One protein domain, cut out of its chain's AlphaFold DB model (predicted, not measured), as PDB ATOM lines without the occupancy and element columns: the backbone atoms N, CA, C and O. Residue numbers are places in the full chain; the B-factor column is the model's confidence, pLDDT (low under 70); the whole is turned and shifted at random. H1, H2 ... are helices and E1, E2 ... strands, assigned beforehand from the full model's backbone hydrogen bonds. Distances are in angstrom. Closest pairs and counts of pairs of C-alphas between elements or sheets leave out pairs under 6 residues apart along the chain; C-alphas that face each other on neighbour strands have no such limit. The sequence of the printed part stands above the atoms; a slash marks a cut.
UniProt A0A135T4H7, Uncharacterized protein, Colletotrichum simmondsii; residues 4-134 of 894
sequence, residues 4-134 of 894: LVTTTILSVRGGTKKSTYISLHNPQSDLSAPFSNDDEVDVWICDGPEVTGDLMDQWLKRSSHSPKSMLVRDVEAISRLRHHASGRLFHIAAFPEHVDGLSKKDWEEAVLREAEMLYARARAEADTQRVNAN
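This is residues 4 to 134 of the 894 residues of an uncharacterized protein of Colletotrichum simmondsii (UniProt A0A135T4H7). A small slab of three parallel strands, E2, E3 and E4, makes the core, with the long, straight helix H3 running over one face and the short helix H2 covering the other; H1 packs on H2, and residues 127 to 134, most of them the last part of H3, stick out as an arm. Two long loops, residues 4 to 21 and 25 to 42, with the short strand E1 between them, lie largely past the E2 edge, and residues 15 to 20 stick out from there. The printed part has 131 residues, with three named helices and four named strands in the order E1 E2 H1 E3 H2 E4 H3, and the sheet order is E2 E3 E4. The class is mixed, helices and strands, with 62 residues, under half of those printed, in named elements. The whole is compact, with a radius of gyration of the C-alphas of 15.0 A and spans of 48 by 33 by 31 A.

The sheet holds E2, residues 43 to 46, E3, residues 69 to 72, and E4, residues 91 to 94, which measure 9.7 A, 10.2 A and 10.3 A from first to last C-alpha. E2 begins at C-alpha 43, at (370.968, 354.990, 442.472). H3, residues 104 to 132, is the longest helix at 42.1 A; it runs from C-alpha 104 at (376.792, 359.556, 462.673) to C-alpha 132 at (351.635, 362.914, 429.099). H2, residues 77 to 85, measures 12.3 A, and H1, residues 53 to 61, measures 12.1 A. E1, residues 22 to 24, measures 6.4 A and pairs with no named strand.

E3 is the inner strand of the sheet, and E2 and E4 are its edge strands. E2 and E3 are parallel at 15 degrees, with N 46 and O 71 at 3.0 A and N 71 and O 44 at 2.9 A, within hydrogen-bond range. E3 and E4 are parallel at 15 degrees too, with N 72 and O 93 at 2.8 A and N 93 and O 70 at 3.0 A. H3 is on the sheet at a height of 8.1 A and runs along the strands, at 25 degrees to E3 on the local plane. It lies over E3, and the closest C-alphas of the two, those of Leu 71 and Ala 115, are 6.3 A apart; with 2 of its C-alphas falling on E2, it only just fails to lie over that strand as well. H2 is on the opposite face at a height of 10.0 A, over E3 and E4, and runs along the strands, at 16 degrees to E3 on the local plane. Its closest C-alphas to E4 are those of Ile 78 and Ile 92, 7.2 A apart. The sheet with these two helices makes three layers, a sheet with helices on both faces. H1 is not on the sheet; it touches H2, the C-alphas of Gly 53 and His 84 being closest at 5.0 A, at a steep tilt of 55 degrees, the same way. E2, H1, E3 and E3, H2, E4 are strand-helix-strand units, two parallel neighbour strands with a helix between them in the chain, each with a right-handed crossover. E1 is apart from E2, E3, E4, H1, H2 and H3. In H1, H2 and H3 every O i to N i+4 pair is within hydrogen-bond range.

The two C-alphas farthest apart, those of Gly 101 and Asn 134, are 49.2 A from each other. Without the stretches that stand free, the body of 117 residues spans 40 by 32 by 27 A. The printed part has no cut. The link from E1 to E2, 18 residues, is long; those from E3 to H2 and from H2 to E4 are tight. The mean pLDDT of the printed part is 84.5, and residues 9 to 18, 36 to 39, 100 to 101 and 134 are under 70.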
ATOM      1  N   LEU A   4     374.192 351.532 444.660       91.44
ATOM      2  CA  LEU A   4     375.641 351.380 444.689       91.44
ATOM      3  C   LEU A   4     376.219 352.486 445.558       91.44
ATOM      4  O   LEU A   4     375.947 353.660 445.312       91.44
ATOM      5  N   VAL A   5     377.033 352.124 446.545       90.69
ATOM      6  CA  VAL A   5     377.669 353.096 447.433       90.69
ATOM      7  C   VAL A   5     379.182 352.979 447.361       90.69
ATOM      8  O   VAL A   5     379.748 351.946 447.723       90.69
ATOM      9  N   THR A   6     379.820 354.056 446.905       90.31
ATOM     10  CA  THR A   6     381.279 354.178 446.742       90.31
ATOM     11  C   THR A   6     381.897 355.196 447.692       90.31
ATOM     12  O   THR A   6     383.059 355.543 447.557       90.31
ATOM     13  N   THR A   7     381.143 355.673 448.678       83.25
ATOM     14  CA  THR A   7     381.624 356.638 449.668       83.25
ATOM     15  C   THR A   7     382.056 355.964 450.975       83.25
ATOM     16  O   THR A   7     381.553 354.907 451.358       83.25
ATOM     17  N   THR A   8     382.972 356.597 451.711       70.12
ATOM     18  CA  THR A   8     383.481 356.141 453.024       70.12
ATOM     19  C   THR A   8     382.491 356.311 454.198       70.12
ATOM     20  O   THR A   8     382.867 356.140 455.358       70.12
ATOM     21  N   ILE A   9     381.218 356.610 453.917       61.75
ATOM     22  CA  ILE A   9     380.163 356.983 454.885       61.75
ATOM     23  C   ILE A   9     379.199 355.824 455.207       61.75
ATOM     24  O   ILE A   9     377.999 356.017 455.234       61.75
ATOM     25  N   LEU A  10     379.629 354.580 455.431       64.62
ATOM     26  CA  LEU A  10     378.644 353.552 455.833       64.62
ATOM     27  C   LEU A  10     379.109 352.697 457.009       64.62
ATOM     28  O   LEU A  10     379.644 351.597 456.860       64.62
ATOM     29  N   SER A  11     378.797 353.204 458.200       58.53
ATOM     30  CA  SER A  11     378.666 352.461 459.458       58.53
ATOM     31  C   SER A  11     377.487 351.467 459.421       58.53
ATOM     32  O   SER A  11     377.390 350.600 460.288       58.53
ATOM     33  N   VAL A  12     376.642 351.507 458.376       53.66
ATOM     34  CA  VAL A  12     375.462 350.646 458.095       53.66
ATOM     35  C   VAL A  12     375.800 349.148 457.882       53.66
ATOM     36  O   VAL A  12     374.985 348.349 457.430       53.66
ATOM     37  N   ARG A  13     376.996 348.704 458.284       51.06
ATOM     38  CA  ARG A  13     377.353 347.281 458.428       51.06
ATOM     39  C   ARG A  13     376.624 346.585 459.594       51.06
ATOM     40  O   ARG A  13     376.689 345.366 459.681       51.06
ATOM     41  N   GLY A  14     375.984 347.341 460.491       40.31
ATOM     42  CA  GLY A  14     375.561 346.894 461.826       40.31
ATOM     43  C   GLY A  14     374.180 346.238 461.974       40.31
ATOM     44  O   GLY A  14     373.739 346.073 463.104       40.31
ATOM     45  N   GLY A  15     373.489 345.878 460.890       42.44
ATOM     46  CA  GLY A  15     372.318 344.994 460.966       42.44
ATOM     47  C   GLY A  15     372.756 343.530 460.895       42.44
ATOM     48  O   GLY A  15     373.690 343.205 460.167       42.44
ATOM     49  N   THR A  16     372.090 342.620 461.607       36.91
ATOM     50  CA  THR A  16     372.433 341.179 461.647       36.91
ATOM     51  C   THR A  16     372.383 340.476 460.277       36.91
ATOM     52  O   THR A  16     372.862 339.350 460.148       36.91
ATOM     53  N   LYS A  17     371.862 341.139 459.229       50.00
ATOM     54  CA  LYS A  17     371.850 340.687 457.828       50.00
ATOM     55  C   LYS A  17     372.311 341.812 456.888       50.00
ATOM     56  O   LYS A  17     371.873 342.953 457.005       50.00
ATOM     57  N   LYS A  18     373.169 341.482 455.916       57.31
ATOM     58  CA  LYS A  18     373.596 342.390 454.834       57.31
ATOM     59  C   LYS A  18     372.361 342.835 454.030       57.31
ATOM     60  O   LYS A  18     371.638 341.981 453.524       57.31
ATOM     61  N   SER A  19     372.115 344.146 453.919       70.06
ATOM     62  CA  SER A  19     370.980 344.678 453.143       70.06
ATOM     63  C   SER A  19     371.070 344.237 451.682       70.06
ATOM     64  O   SER A  19     372.090 344.447 451.030       70.06
ATOM     65  N   THR A  20     369.988 343.669 451.147       78.75
ATOM     66  CA  THR A  20     369.886 343.272 449.732       78.75
ATOM     67  C   THR A  20     369.713 344.461 448.785       78.75
ATOM     68  O   THR A  20     369.832 344.296 447.576       78.75
ATOM     69  N   TYR A  21     369.430 345.656 449.314       85.62
ATOM     70  CA  TYR A  21     369.251 346.881 448.528       85.62
ATOM     71  C   TYR A  21     370.559 347.645 448.306       85.62
ATOM     72  O   TYR A  21     370.599 348.510 447.439       85.62
ATOM     73  N   ILE A  22     371.611 347.366 449.086       86.19
ATOM     74  CA  ILE A  22     372.827 348.188 449.136       86.19
ATOM     75  C   ILE A  22     374.047 347.350 448.751       86.19
ATOM     76  O   ILE A  22     374.385 346.372 449.418       86.19
ATOM     77  N   SER A  23     374.752 347.789 447.713       86.69
ATOM     78  CA  SER A  23     376.048 347.251 447.295       86.69
ATOM     79  C   SER A  23     377.156 348.226 447.683       86.69
ATOM     80  O   SER A  23     377.178 349.362 447.215       86.69
ATOM     81  N   LEU A  24     378.070 347.793 448.556       85.19
ATOM     82  CA  LEU A  24     379.185 348.605 449.059       85.19
ATOM     83  C   LEU A  24     380.459 348.312 448.273       85.19
ATOM     84  O   LEU A  24     380.882 347.156 448.228       85.19
ATOM     85  N   HIS A  25     381.098 349.347 447.735       84.56
ATOM     86  CA  HIS A  25     382.362 349.232 447.009       84.56
ATOM     87  C   HIS A  25     383.378 350.257 447.509       84.56
ATOM     88  O   HIS A  25     383.032 351.379 447.870       84.56
ATOM     89  N   ASN A  26     384.652 349.862 447.557       79.38
ATOM     90  CA  ASN A  26     385.722 350.787 447.920       79.38
ATOM     91  C   ASN A  26     385.956 351.750 446.738       79.38
ATOM     92  O   ASN A  26     386.224 351.254 445.640       79.38
ATOM     93  N   PRO A  27     385.915 353.083 446.927       76.44
ATOM     94  CA  PRO A  27     386.178 354.040 445.846       76.44
ATOM     95  C   PRO A  27     387.567 353.884 445.215       76.44
ATOM     96  O   PRO A  27     387.777 354.301 444.083       76.44
ATOM     97  N   GLN A  28     388.518 353.280 445.933       76.00
ATOM     98  CA  GLN A  28     389.877 353.013 445.451       76.00
ATOM     99  C   GLN A  28     390.014 351.669 444.708       76.00
ATOM    100  O   GLN A  28     391.099 351.343 444.236       76.00
ATOM    101  N   SER A  29     388.948 350.863 444.646       78.44
ATOM    102  CA  SER A  29     388.918 349.583 443.922       78.44
ATOM    103  C   SER A  29     388.335 349.738 442.514       78.44
ATOM    104  O   SER A  29     387.827 350.799 442.170       78.44
ATOM    105  N   ASP A  30     388.401 348.689 441.692       80.38
ATOM    106  CA  ASP A  30     387.801 348.701 440.355       80.38
ATOM    107  C   ASP A  30     386.266 348.841 440.426       80.38
ATOM    108  O   ASP A  30     385.544 347.908 440.790       80.38
ATOM    109  N   LEU A  31     385.775 350.035 440.075       82.81
ATOM    110  CA  LEU A  31     384.356 350.394 440.065       82.81
ATOM    111  C   LEU A  31     383.630 349.985 438.773       82.81
ATOM    112  O   LEU A  31     382.435 350.250 438.655       82.81
ATOM    113  N   SER A  32     384.297 349.331 437.817       78.88
ATOM    114  CA  SER A  32     383.631 348.780 436.627       78.88
ATOM    115  C   SER A  32     382.876 347.479 436.931       78.88
ATOM    116  O   SER A  32     381.836 347.202 436.331       78.88
ATOM    117  N   ALA A  33     383.334 346.711 437.928       80.31
ATOM    118  CA  ALA A  33     382.759 345.418 438.300       80.31
ATOM    119  C   ALA A  33     381.255 345.461 438.677       80.31
ATOM    120  O   ALA A  33     380.498 344.641 438.147       80.31
ATOM    121  N   PRO A  34     380.759 346.412 439.501       76.75
ATOM    122  CA  PRO A  34     379.323 346.558 439.779       76.75
ATOM    123  C   PRO A  34     378.475 346.781 438.525       76.75
ATOM    124  O   PRO A  34     377.320 346.372 438.479       76.75
ATOM    125  N   PHE A  35     379.053 347.408 437.500       80.56
ATOM    126  CA  PHE A  35     378.405 347.674 436.218       80.56
ATOM    127  C   PHE A  35     378.707 346.594 435.174       80.56
ATOM    128  O   PHE A  35     378.400 346.778 433.997       80.56
ATOM    129  N   SER A  36     379.316 345.475 435.576       68.25
ATOM    130  CA  SER A  36     379.609 344.328 434.711       68.25
ATOM    131  C   SER A  36     378.653 343.145 434.943       68.25
ATOM    132  O   SER A  36     378.323 342.443 433.987       68.25
ATOM    133  N   ASN A  37     378.124 342.996 436.164       63.44
ATOM    134  CA  ASN A  37     377.162 341.957 436.553       63.44
ATOM    135  C   ASN A  37     375.722 342.271 436.095       63.44
ATOM    136  O   ASN A  37     375.391 343.423 435.818       63.44
ATOM    137  N   ASP A  38     374.839 341.268 436.079       59.31
ATOM    138  CA  ASP A  38     373.401 341.402 435.742       59.31
ATOM    139  C   ASP A  38     372.573 342.197 436.777       59.31
ATOM    140  O   ASP A  38     371.353 342.318 436.668       59.31
ATOM    141  N   ASP A  39     373.228 342.769 437.785       62.75
ATOM    142  CA  ASP A  39     372.589 343.525 438.849       62.75
ATOM    143  C   ASP A  39     372.332 344.980 438.424       62.75
ATOM    144  O   ASP A  39     373.245 345.779 438.224       62.75
ATOM    145  N   GLU A  40     371.057 345.348 438.302       78.25
ATOM    146  CA  GLU A  40     370.643 346.704 437.941       78.25
ATOM    147  C   GLU A  40     370.884 347.691 439.097       78.25
ATOM    148  O   GLU A  40     370.279 347.559 440.157       78.25
ATOM    149  N   VAL A  41     371.756 348.688 438.893       88.50
ATOM    150  CA  VAL A  41     371.983 349.806 439.829       88.50
ATOM    151  C   VAL A  41     371.084 350.985 439.450       88.50
ATOM    152  O   VAL A  41     371.262 351.573 438.376       88.50
ATOM    153  N   ASP A  42     370.167 351.349 440.348       92.25
ATOM    154  CA  ASP A  42     369.212 352.447 440.156       92.25
ATOM    155  C   ASP A  42     369.755 353.791 440.674       92.25
ATOM    156  O   ASP A  42     369.593 354.825 440.022       92.25
ATOM    157  N   VAL A  43     370.404 353.781 441.848       94.44
ATOM    158  CA  VAL A  43     370.968 354.990 442.472       94.44
ATOM    159  C   VAL A  43     372.434 354.792 442.821       94.44
ATOM    160  O   VAL A  43     372.791 353.813 443.477       94.44
ATOM    161  N   TRP A  44     373.280 355.738 442.418       94.94
ATOM    162  CA  TRP A  44     374.687 355.772 442.819       94.94
ATOM    163  C   TRP A  44     374.902 356.832 443.906       94.94
ATOM    164  O   TRP A  44     374.596 358.004 443.709       94.94
ATOM    165  N   ILE A  45     375.396 356.407 445.068       94.88
ATOM    166  CA  ILE A  45     375.782 357.258 446.195       94.88
ATOM    167  C   ILE A  45     377.315 357.334 446.237       94.88
ATOM    168  O   ILE A  45     377.981 356.326 446.489       94.88
ATOM    169  N   CYS A  46     377.885 358.511 445.983       94.25
ATOM    170  CA  CYS A  46     379.322 358.678 445.740       94.25
ATOM    171  C   CYS A  46     379.896 359.944 446.391       94.25
ATOM    172  O   CYS A  46     379.158 360.871 446.738       94.25
ATOM    173  N   ASP A  47     381.221 360.013 446.519       92.31
ATOM    174  CA  ASP A  47     381.907 361.242 446.931       92.31
ATOM    175  C   ASP A  47     381.924 362.269 445.798       92.31
ATOM    176  O   ASP A  47     381.761 363.456 446.057       92.31
ATOM    177  N   GLY A  48     382.007 361.815 444.548       93.12
ATOM    178  CA  GLY A  48     381.962 362.633 443.339       93.12
ATOM    179  C   GLY A  48     383.237 362.501 442.508       93.12
ATOM    180  O   GLY A  48     383.135 362.128 441.333       93.12
ATOM    181  N   PRO A  49     384.435 362.770 443.073       92.06
ATOM    182  CA  PRO A  49     385.707 362.697 442.359       92.06
ATOM    183  C   PRO A  49     385.986 361.354 441.677       92.06
ATOM    184  O   PRO A  49     386.527 361.369 440.571       92.06
ATOM    185  N   GLU A  50     385.576 360.235 442.277       92.12
ATOM    186  CA  GLU A  50     385.819 358.871 441.787       92.12
ATOM    187  C   GLU A  50     385.032 358.508 440.519       92.12
ATOM    188  O   GLU A  50     385.374 357.551 439.825       92.12
ATOM    189  N   VAL A  51     383.982 359.265 440.192       93.75
ATOM    190  CA  VAL A  51     383.112 358.975 439.050       93.75
ATOM    191  C   VAL A  51     383.700 359.576 437.770       93.75
ATOM    192  O   VAL A  51     383.718 360.797 437.588       93.75
ATOM    193  N   THR A  52     384.163 358.712 436.865       94.06
ATOM    194  CA  THR A  52     384.703 359.089 435.547       94.06
ATOM    195  C   THR A  52     383.626 359.066 434.456       94.06
ATOM    196  O   THR A  52     382.562 358.466 434.626       94.06
ATOM    197  N   GLY A  53     383.907 359.693 433.307       93.00
ATOM    198  CA  GLY A  53     383.026 359.644 432.132       93.00
ATOM    199  C   GLY A  53     382.737 358.217 431.654       93.00
ATOM    200  O   GLY A  53     381.579 357.883 431.420       93.00
ATOM    201  N   ASP A  54     383.757 357.355 431.613       93.06
ATOM    202  CA  ASP A  54     383.613 355.956 431.190       93.06
ATOM    203  C   ASP A  54     382.724 355.146 432.144       93.06
ATOM    204  O   ASP A  54     381.869 354.383 431.692       93.06
ATOM    205  N   LEU A  55     382.882 355.327 433.462       93.25
ATOM    206  CA  LEU A  55     382.042 354.654 434.460       93.25
ATOM    207  C   LEU A  55     380.590 355.133 434.381       93.25
ATOM    208  O   LEU A  55     379.667 354.318 434.408       93.25
ATOM    209  N   MET A  56     380.386 356.446 434.234       94.00
ATOM    210  CA  MET A  56     379.063 357.035 434.024       94.00
ATOM    211  C   MET A  56     378.399 356.445 432.772       94.00
ATOM    212  O   MET A  56     377.237 356.042 432.811       94.00
ATOM    213  N   ASP A  57     379.143 356.325 431.672       92.31
ATOM    214  CA  ASP A  57     378.655 355.726 430.432       92.31
ATOM    215  C   ASP A  57     378.291 354.249 430.574       92.31
ATOM    216  O   ASP A  57     377.239 353.828 430.084       92.31
ATOM    217  N   GLN A  58     379.139 353.458 431.232       90.69
ATOM    218  CA  GLN A  58     378.878 352.040 431.485       90.69
ATOM    219  C   GLN A  58     377.611 351.853 432.322       90.69
ATOM    220  O   GLN A  58     376.742 351.056 431.959       90.69
ATOM    221  N   TRP A  59     377.472 352.624 433.401       91.81
ATOM    222  CA  TRP A  59     376.304 352.560 434.269       91.81
ATOM    223  C   TRP A  59     375.021 352.980 433.547       91.81
ATOM    224  O   TRP A  59     374.025 352.259 433.617       91.81
ATOM    225  N   LEU A  60     375.028 354.109 432.834       91.06
ATOM    226  CA  LEU A  60     373.835 354.659 432.179       91.06
ATOM    227  C   LEU A  60     373.381 353.848 430.956       91.06
ATOM    228  O   LEU A  60     372.193 353.853 430.638       91.06
ATOM    229  N   LYS A  61     374.287 353.136 430.270       88.19
ATOM    230  CA  LYS A  61     373.926 352.254 429.141       88.19
ATOM    231  C   LYS A  61     373.150 351.011 429.580       88.19
ATOM    232  O   LYS A  61     372.363 350.485 428.794       88.19
ATOM    233  N   ARG A  62     373.355 350.527 430.808       83.44
ATOM    234  CA  ARG A  62     372.635 349.356 431.328       83.44
ATOM    235  C   ARG A  62     371.209 349.706 431.709       83.44
ATOM    236  O   ARG A  62     371.011 350.649 432.466       83.44
ATOM    237  N   SER A  63     370.247 348.909 431.247       77.50
ATOM    238  CA  SER A  63     368.817 349.148 431.483       77.50
ATOM    239  C   SER A  63     368.443 350.593 431.145       77.50
ATOM    240  O   SER A  63     367.927 351.323 431.982       77.50
ATOM    241  N   SER A  64     368.753 351.038 429.923       77.38
ATOM    242  CA  SER A  64     368.580 352.438 429.491       77.38
ATOM    243  C   SER A  64     367.135 352.949 429.571       77.38
ATOM    244  O   SER A  64     366.908 354.154 429.591       77.38
ATOM    245  N   HIS A  65     366.159 352.043 429.643       77.00
ATOM    246  CA  HIS A  65     364.746 352.346 429.885       77.00
ATOM    247  C   HIS A  65     364.422 352.651 431.363       77.00
ATOM    248  O   HIS A  65     363.287 352.990 431.689       77.00
ATOM    249  N   SER A  66     365.377 352.450 432.269       83.38
ATOM    250  CA  SER A  66     365.221 352.541 433.717       83.38
ATOM    251  C   SER A  66     365.747 353.891 434.219       83.38
ATOM    252  O   SER A  66     366.911 354.212 433.956       83.38
ATOM    253  N   PRO A  67     364.934 354.700 434.923       91.06
ATOM    254  CA  PRO A  67     365.378 355.983 435.461       91.06
ATOM    255  C   PRO A  67     366.527 355.810 436.459       91.06
ATOM    256  O   PRO A  67     366.399 355.074 437.438       91.06
ATOM    257  N   LYS A  68     367.642 356.509 436.221       93.56
ATOM    258  CA  LYS A  68     368.836 356.482 437.078       93.56
ATOM    259  C   LYS A  68     369.046 357.823 437.763       93.56
ATOM    260  O   LYS A  68     368.924 358.876 437.128       93.56
ATOM    261  N   SER A  69     369.418 357.763 439.036       96.38
ATOM    262  CA  SER A  69     369.628 358.938 439.885       96.38
ATOM    263  C   SER A  69     370.943 358.850 440.647       96.38
ATOM    264  O   SER A  69     371.470 357.765 440.878       96.38
ATOM    265  N   MET A  70     371.484 359.986 441.072       96.69
ATOM    266  CA  MET A  70     372.753 360.033 441.797       96.69
ATOM    267  C   MET A  70     372.685 360.964 443.007       96.69
ATOM    268  O   MET A  70     372.075 362.033 442.947       96.69
ATOM    269  N   LEU A  71     373.337 360.561 444.095       96.19
ATOM    270  CA  LEU A  71     373.500 361.346 445.315       96.19
ATOM    271  C   LEU A  71     375.000 361.551 445.563       96.19
ATOM    272  O   LEU A  71     375.754 360.580 445.630       96.19
ATOM    273  N   VAL A  72     375.442 362.805 445.661       95.75
ATOM    274  CA  VAL A  72     376.865 363.185 445.610       95.75
ATOM    275  C   VAL A  72     377.265 363.961 446.860       95.75
ATOM    276  O   VAL A  72     376.580 364.910 447.236       95.75
ATOM    277  N   ARG A  73     378.373 363.584 447.509       92.56
ATOM    278  CA  ARG A  73     378.880 364.314 448.683       92.56
ATOM    279  C   ARG A  73     379.488 365.662 448.292       92.56
ATOM    280  O   ARG A  73     379.159 366.677 448.895       92.56
ATOM    281  N   ASP A  74     380.377 365.666 447.302       93.00
ATOM    282  CA  ASP A  74     381.027 366.872 446.796       93.00
ATOM    283  C   ASP A  74     380.101 367.632 445.835       93.00
ATOM    284  O   ASP A  74     379.875 367.235 444.687       93.00
ATOM    285  N   VAL A  75     379.566 368.752 446.316       93.56
ATOM    286  CA  VAL A  75     378.671 369.623 445.548       93.56
ATOM    287  C   VAL A  75     379.374 370.205 444.318       93.56
ATOM    288  O   VAL A  75     378.732 370.388 443.281       93.56
ATOM    289  N   GLU A  76     380.686 370.443 444.379       95.50
ATOM    290  CA  GLU A  76     381.454 371.012 443.265       95.50
ATOM    291  C   GLU A  76     381.555 370.026 442.088       95.50
ATOM    292  O   GLU A  76     381.546 370.427 440.918       95.50
ATOM    293  N   ALA A  77     381.537 368.718 442.370       94.38
ATOM    294  CA  ALA A  77     381.581 367.675 441.349       94.38
ATOM    295  C   ALA A  77     380.291 367.583 440.507       94.38
ATOM    296  O   ALA A  77     380.339 367.106 439.370       94.38
ATOM    297  N   ILE A  78     379.140 368.058 441.003       95.69
ATOM    298  CA  ILE A  78     377.821 367.893 440.355       95.69
ATOM    299  C   ILE A  78     377.814 368.414 438.911       95.69
ATOM    300  O   ILE A  78     377.270 367.754 438.022       95.69
ATOM    301  N   SER A  79     378.435 369.569 438.648       95.38
ATOM    302  CA  SER A  79     378.470 370.164 437.302       95.38
ATOM    303  C   SER A  79     379.206 369.267 436.298       95.38
ATOM    304  O   SER A  79     378.682 368.947 435.226       95.38
ATOM    305  N   ARG A  80     380.384 368.762 436.688       96.62
ATOM    306  CA  ARG A  80     381.180 367.813 435.892       96.62
ATOM    307  C   ARG A  80     380.407 366.524 435.623       96.62
ATOM    308  O   ARG A  80     380.398 366.024 434.502       96.62
ATOM    309  N   LEU A  81     379.737 365.987 436.638       96.69
ATOM    310  CA  LEU A  81     379.014 364.724 436.507       96.69
ATOM    311  C   LEU A  81     377.754 364.850 435.643       96.69
ATOM    312  O   LEU A  81     377.453 363.935 434.876       96.69
ATOM    313  N   ARG A  82     377.058 365.995 435.686       95.44
ATOM    314  CA  ARG A  82     375.977 366.308 434.733       95.44
ATOM    315  C   ARG A  82     376.479 366.301 433.294       95.44
ATOM    316  O   ARG A  82     375.804 365.756 432.421       95.44
ATOM    317  N   HIS A  83     377.664 366.862 433.057       95.06
ATOM    318  CA  HIS A  83     378.292 366.837 431.740       95.06
ATOM    319  C   HIS A  83     378.586 365.397 431.282       95.06
ATOM    320  O   HIS A  83     378.162 365.009 430.196       95.06
ATOM    321  N   HIS A  84     379.200 364.564 432.133       95.50
ATOM    322  CA  HIS A  84     379.424 363.140 431.830       95.50
ATOM    323  C   HIS A  84     378.123 362.375 431.541       95.50
ATOM    324  O   HIS A  84     378.057 361.580 430.605       95.50
ATOM    325  N   ALA A  85     377.053 362.644 432.291       93.88
ATOM    326  CA  ALA A  85     375.766 361.988 432.079       93.88
ATOM    327  C   ALA A  85     375.104 362.359 430.741       93.88
ATOM    328  O   ALA A  85     374.294 361.581 430.234       93.88
ATOM    329  N   SER A  86     375.451 363.504 430.141       92.44
ATOM    330  CA  SER A  86     374.900 363.960 428.852       92.44
ATOM    331  C   SER A  86     373.362 363.940 428.821       92.44
ATOM    332  O   SER A  86     372.752 363.462 427.871       92.44
ATOM    333  N   GLY A  87     372.728 364.389 429.911       88.12
ATOM    334  CA  GLY A  87     371.264 364.462 430.035       88.12
ATOM    335  C   GLY A  87     370.536 363.130 430.274       88.12
ATOM    336  O   GLY A  87     369.316 363.128 430.354       88.12
ATOM    337  N   ARG A  88     371.250 362.004 430.415       91.56
ATOM    338  CA  ARG A  88     370.644 360.676 430.653       91.56
ATOM    339  C   ARG A  88     370.326 360.378 432.127       91.56
ATOM    340  O   ARG A  88     369.685 359.370 432.409       91.56
ATOM    341  N   LEU A  89     370.793 361.206 433.065       91.94
ATOM    342  CA  LEU A  89     370.414 361.104 434.481       91.94
ATOM    343  C   LEU A  89     369.088 361.823 434.723       91.94
ATOM    344  O   LEU A  89     368.944 362.973 434.315       91.94
ATOM    345  N   PHE A  90     368.177 361.180 435.455       93.12
ATOM    346  CA  PHE A  90     366.928 361.810 435.897       93.12
ATOM    347  C   PHE A  90     367.200 362.834 436.997       93.12
ATOM    348  O   PHE A  90     366.826 363.999 436.883       93.12
ATOM    349  N   HIS A  91     367.915 362.416 438.044       95.38
ATOM    350  CA  HIS A  91     368.262 363.301 439.149       95.38
ATOM    351  C   HIS A  91     369.722 363.186 439.573       95.38
ATOM    352  O   HIS A  91     370.335 362.122 439.541       95.38
ATOM    353  N   ILE A  92     370.253 364.314 440.035       96.19
ATOM    354  CA  ILE A  92     371.534 364.421 440.725       96.19
ATOM    355  C   ILE A  92     371.373 365.438 441.855       96.19
ATOM    356  O   ILE A  92     371.006 366.588 441.593       96.19
ATOM    357  N   ALA A  93     371.615 365.009 443.091       96.12
ATOM    358  CA  ALA A  93     371.480 365.847 444.280       96.12
ATOM    359  C   ALA A  93     372.701 365.730 445.198       96.12
ATOM    360  O   ALA A  93     373.457 364.761 445.120       96.12
ATOM    361  N   ALA A  94     372.878 366.731 446.058       94.88
ATOM    362  CA  ALA A  94     373.876 366.715 447.117       94.88
ATOM    363  C   ALA A  94     373.397 365.887 448.319       94.88
ATOM    364  O   ALA A  94     372.196 365.667 448.482       94.88
ATOM    365  N   PHE A  95     374.324 365.454 449.176       93.00
ATOM    366  CA  PHE A  95     373.977 364.841 450.462       93.00
ATOM    367  C   PHE A  95     373.158 365.818 451.326       93.00
ATOM    368  O   PHE A  95     373.373 367.030 451.230       93.00
ATOM    369  N   PRO A  96     372.248 365.319 452.185       88.81
ATOM    370  CA  PRO A  96     371.578 366.164 453.165       88.81
ATOM    371  C   PRO A  96     372.602 366.822 454.102       88.81
ATOM    372  O   PRO A  96     373.592 366.195 454.499       88.81
ATOM    373  N   GLU A  97     372.351 368.085 454.459       82.25
ATOM    374  CA  GLU A  97     373.197 368.836 455.388       82.25
ATOM    375  C   GLU A  97     373.350 368.088 456.720       82.25
ATOM    376  O   GLU A  97     372.410 367.474 457.233       82.25
ATOM    377  N   HIS A  98     374.557 368.125 457.285       76.25
ATOM    378  CA  HIS A  98     374.801 367.558 458.602       76.25
ATOM    379  C   HIS A  98     374.246 368.509 459.666       76.25
ATOM    380  O   HIS A  98     374.809 369.577 459.896       76.25
ATOM    381  N   VAL A  99     373.150 368.123 460.319       76.00
ATOM    382  CA  VAL A  99     372.557 368.910 461.411       76.00
ATOM    383  C   VAL A  99     373.318 368.647 462.712       76.00
ATOM    384  O   VAL A  99     373.581 367.493 463.063       76.00
ATOM    385  N   ASP A 100     373.666 369.710 463.439       69.25
ATOM    386  CA  ASP A 100     374.342 369.617 464.736       69.25
ATOM    387  C   ASP A 100     373.535 368.762 465.729       69.25
ATOM    388  O   ASP A 100     372.338 368.962 465.928       69.25
ATOM    389  N   GLY A 101     374.205 367.795 466.366       67.81
ATOM    390  CA  GLY A 101     373.601 366.896 467.356       67.81
ATOM    391  C   GLY A 101     373.041 365.577 466.809       67.81
ATOM    392  O   GLY A 101     372.717 364.704 467.614       67.81
ATOM    393  N   LEU A 102     372.977 365.373 465.485       75.94
ATOM    394  CA  LEU A 102     372.667 364.055 464.912       75.94
ATOM    395  C   LEU A 102     373.830 363.082 465.129       75.94
ATOM    396  O   LEU A 102     374.998 363.426 464.936       75.94
ATOM    397  N   SER A 103     373.517 361.837 465.495       82.00
ATOM    398  CA  SER A 103     374.544 360.801 465.528       82.00
ATOM    399  C   SER A 103     375.017 360.488 464.105       82.00
ATOM    400  O   SER A 103     374.273 360.623 463.131       82.00
ATOM    401  N   LYS A 104     376.255 359.994 463.972       81.19
ATOM    402  CA  LYS A 104     376.792 359.556 462.673       81.19
ATOM    403  C   LYS A 104     375.869 358.541 461.980       81.19
ATOM    404  O   LYS A 104     375.715 358.597 460.766       81.19
ATOM    405  N   LYS A 105     375.249 357.636 462.748       81.00
ATOM    406  CA  LYS A 105     374.302 356.636 462.234       81.00
ATOM    407  C   LYS A 105     373.050 357.304 461.658       81.00
ATOM    408  O   LYS A 105     372.650 356.964 460.550       81.00
ATOM    409  N   ASP A 106     372.470 358.266 462.370       81.94
ATOM    410  CA  ASP A 106     371.234 358.931 461.939       81.94
ATOM    411  C   ASP A 106     371.451 359.760 460.671       81.94
ATOM    412  O   ASP A 106     370.610 359.767 459.772       81.94
ATOM    413  N   TRP A 107     372.607 360.418 460.560       85.81
ATOM    414  CA  TRP A 107     372.973 361.136 459.341       85.81
ATOM    415  C   TRP A 107     373.191 360.187 458.151       85.81
ATOM    416  O   TRP A 107     372.696 360.449 457.057       85.81
ATOM    417  N   GLU A 108     373.856 359.046 458.352       85.75
ATOM    418  CA  GLU A 108     373.993 358.011 457.314       85.75
ATOM    419  C   GLU A 108     372.635 357.456 456.858       85.75
ATOM    420  O   GLU A 108     372.404 357.268 455.661       85.75
ATOM    421  N   GLU A 109     371.706 357.228 457.788       86.56
ATOM    422  CA  GLU A 109     370.335 356.847 457.446       86.56
ATOM    423  C   GLU A 109     369.606 357.950 456.672       86.56
ATOM    424  O   GLU A 109     368.857 357.638 455.748       86.56
ATOM    425  N   ALA A 110     369.835 359.228 456.988       88.25
ATOM    426  CA  ALA A 110     369.269 360.343 456.230       88.25
ATOM    427  C   ALA A 110     369.761 360.354 454.770       88.25
ATOM    428  O   ALA A 110     368.957 360.543 453.858       88.25
ATOM    429  N   VAL A 111     371.045 360.063 454.528       90.38
ATOM    430  CA  VAL A 111     371.604 359.903 453.170       90.38
ATOM    431  C   VAL A 111     370.886 358.776 452.413       90.38
ATOM    432  O   VAL A 111     370.500 358.953 451.256       90.38
ATOM    433  N   LEU A 112     370.661 357.624 453.055       90.56
ATOM    434  CA  LEU A 112     369.944 356.498 452.439       90.56
ATOM    435  C   LEU A 112     368.473 356.821 452.145       90.56
ATOM    436  O   LEU A 112     367.963 356.423 451.097       90.56
ATOM    437  N   ARG A 113     367.803 357.563 453.033       90.94
ATOM    438  CA  ARG A 113     366.426 358.038 452.822       90.94
ATOM    439  C   ARG A 113     366.341 358.979 451.621       90.94
ATOM    440  O   ARG A 113     365.457 358.811 450.787       90.94
ATOM    441  N   GLU A 114     367.290 359.902 451.466       93.44
ATOM    442  CA  GLU A 114     367.322 360.780 450.289       93.44
ATOM    443  C   GLU A 114     367.590 360.020 448.986       93.44
ATOM    444  O   GLU A 114     366.953 360.297 447.968       93.44
ATOM    445  N   ALA A 115     368.473 359.018 449.005       93.75
ATOM    446  CA  ALA A 115     368.703 358.155 447.847       93.75
ATOM    447  C   ALA A 115     367.440 357.371 447.444       93.75
ATOM    448  O   ALA A 115     367.105 357.290 446.261       93.75
ATOM    449  N   GLU A 116     366.708 356.833 448.422       94.44
ATOM    450  CA  GLU A 116     365.430 356.149 448.204       94.44
ATOM    451  C   GLU A 116     364.368 357.088 447.616       94.44
ATOM    452  O   GLU A 116     363.714 356.746 446.628       94.44
ATOM    453  N   MET A 117     364.270 358.318 448.119       95.06
ATOM    454  CA  MET A 117     363.335 359.307 447.586       95.06
ATOM    455  C   MET A 117     363.721 359.809 446.189       95.06
ATOM    456  O   MET A 117     362.837 360.081 445.377       95.06
ATOM    457  N   LEU A 118     365.013 359.904 445.853       95.25
ATOM    458  CA  LEU A 118     365.460 360.178 444.478       95.25
ATOM    459  C   LEU A 118     365.059 359.068 443.506       95.25
ATOM    460  O   LEU A 118     364.701 359.361 442.365       95.25
ATOM    461  N   TYR A 119     365.118 357.811 443.946       94.88
ATOM    462  CA  TYR A 119     364.621 356.681 443.167       94.88
ATOM    463  C   TYR A 119     363.108 356.788 442.942       94.88
ATOM    464  O   TYR A 119     362.651 356.705 441.801       94.88
ATOM    465  N   ALA A 120     362.336 357.030 444.005       94.81
ATOM    466  CA  ALA A 120     360.882 357.155 443.921       94.81
ATOM    467  C   ALA A 120     360.446 358.318 443.008       94.81
ATOM    468  O   ALA A 120     359.565 358.141 442.166       94.81
ATOM    469  N   ARG A 121     361.096 359.486 443.129       95.56
ATOM    470  CA  ARG A 121     360.854 360.666 442.276       95.56
ATOM    471  C   ARG A 121     361.096 360.364 440.800       95.56
ATOM    472  O   ARG A 121     360.203 360.586 439.989       95.56
ATOM    473  N   ALA A 122     362.244 359.769 440.471       94.38
ATOM    474  CA  ALA A 122     362.594 359.454 439.087       94.38
ATOM    475  C   ALA A 122     361.583 358.498 438.429       94.38
ATOM    476  O   ALA A 122     361.220 358.676 437.268       94.38
ATOM    477  N   ARG A 123     361.093 357.499 439.176       93.06
ATOM    478  CA  ARG A 123     360.065 356.561 438.695       93.06
ATOM    479  C   ARG A 123     358.722 357.257 438.465       93.06
ATOM    480  O   ARG A 123     358.158 357.140 437.378       93.06
ATOM    481  N   ALA A 124     358.262 358.046 439.435       92.62
ATOM    482  CA  ALA A 124     357.015 358.797 439.315       92.62
ATOM    483  C   ALA A 124     357.050 359.810 438.155       92.62
ATOM    484  O   ALA A 124     356.062 359.960 437.434       92.62
ATOM    485  N   GLU A 125     358.178 360.487 437.933       91.56
ATOM    486  CA  GLU A 125     358.360 361.405 436.804       91.56
ATOM    487  C   GLU A 125     358.373 360.679 435.457       91.56
ATOM    488  O   GLU A 125     357.729 361.146 434.517       91.56
ATOM    489  N   ALA A 126     359.033 359.523 435.363       89.50
ATOM    490  CA  ALA A 126     359.025 358.705 434.150       89.50
ATOM    491  C   ALA A 126     357.609 358.233 433.782       89.50
ATOM    492  O   ALA A 126     357.230 358.267 432.609       89.50
ATOM    493  N   ASP A 127     356.796 357.856 434.771       88.50
ATOM    494  CA  ASP A 127     355.385 357.527 434.553       88.50
ATOM    495  C   ASP A 127     354.575 358.749 434.103       88.50
ATOM    496  O   ASP A 127     353.786 358.645 433.164       88.50
ATOM    497  N   THR A 128     354.804 359.925 434.701       87.38
ATOM    498  CA  THR A 128     354.169 361.179 434.256       87.38
ATOM    499  C   THR A 128     354.529 361.495 432.803       87.38
ATOM    500  O   THR A 128     353.646 361.827 432.016       87.38
ATOM    501  N   GLN A 129     355.803 361.363 432.420       87.00
ATOM    502  CA  GLN A 129     356.253 361.580 431.041       87.00
ATOM    503  C   GLN A 129     355.579 360.603 430.071       87.00
ATOM    504  O   GLN A 129     355.119 361.026 429.013       87.00
ATOM    505  N   ARG A 130     355.465 359.319 430.444       83.69
ATOM    506  CA  ARG A 130     354.797 358.293 429.628       83.69
ATOM    507  C   ARG A 130     353.309 358.587 429.438       83.69
ATOM    508  O   ARG A 130     352.810 358.449 428.329       83.69
ATOM    509  N   VAL A 131     352.612 358.988 430.500       84.12
ATOM    510  CA  VAL A 131     351.183 359.336 430.433       84.12
ATOM    511  C   VAL A 131     350.974 360.596 429.593       84.12
ATOM    512  O   VAL A 131     350.125 360.599 428.707       84.12
ATOM    513  N   ASN A 132     351.781 361.639 429.805       80.12
ATOM    514  CA  ASN A 132     351.635 362.914 429.099       80.12
ATOM    515  C   ASN A 132     352.009 362.834 427.613       80.12
ATOM    516  O   ASN A 132     351.451 363.586 426.819       80.12
ATOM    517  N   ALA A 133     352.920 361.937 427.223       73.75
ATOM    518  CA  ALA A 133     353.302 361.748 425.821       73.75
ATOM    519  C   ALA A 133     352.130 361.312 424.924       73.75
ATOM    520  O   ALA A 133     352.164 361.570 423.722       73.75
ATOM    521  N   ASN A 134     351.094 360.696 425.505       62.31
ATOM    522  CA  ASN A 134     349.948 360.148 424.774       62.31
ATOM    523  C   ASN A 134     348.692 361.033 424.864       62.31
ATOM    524  O   ASN A 134     347.662 360.702 424.277       62.31
TER     525      ASN A 134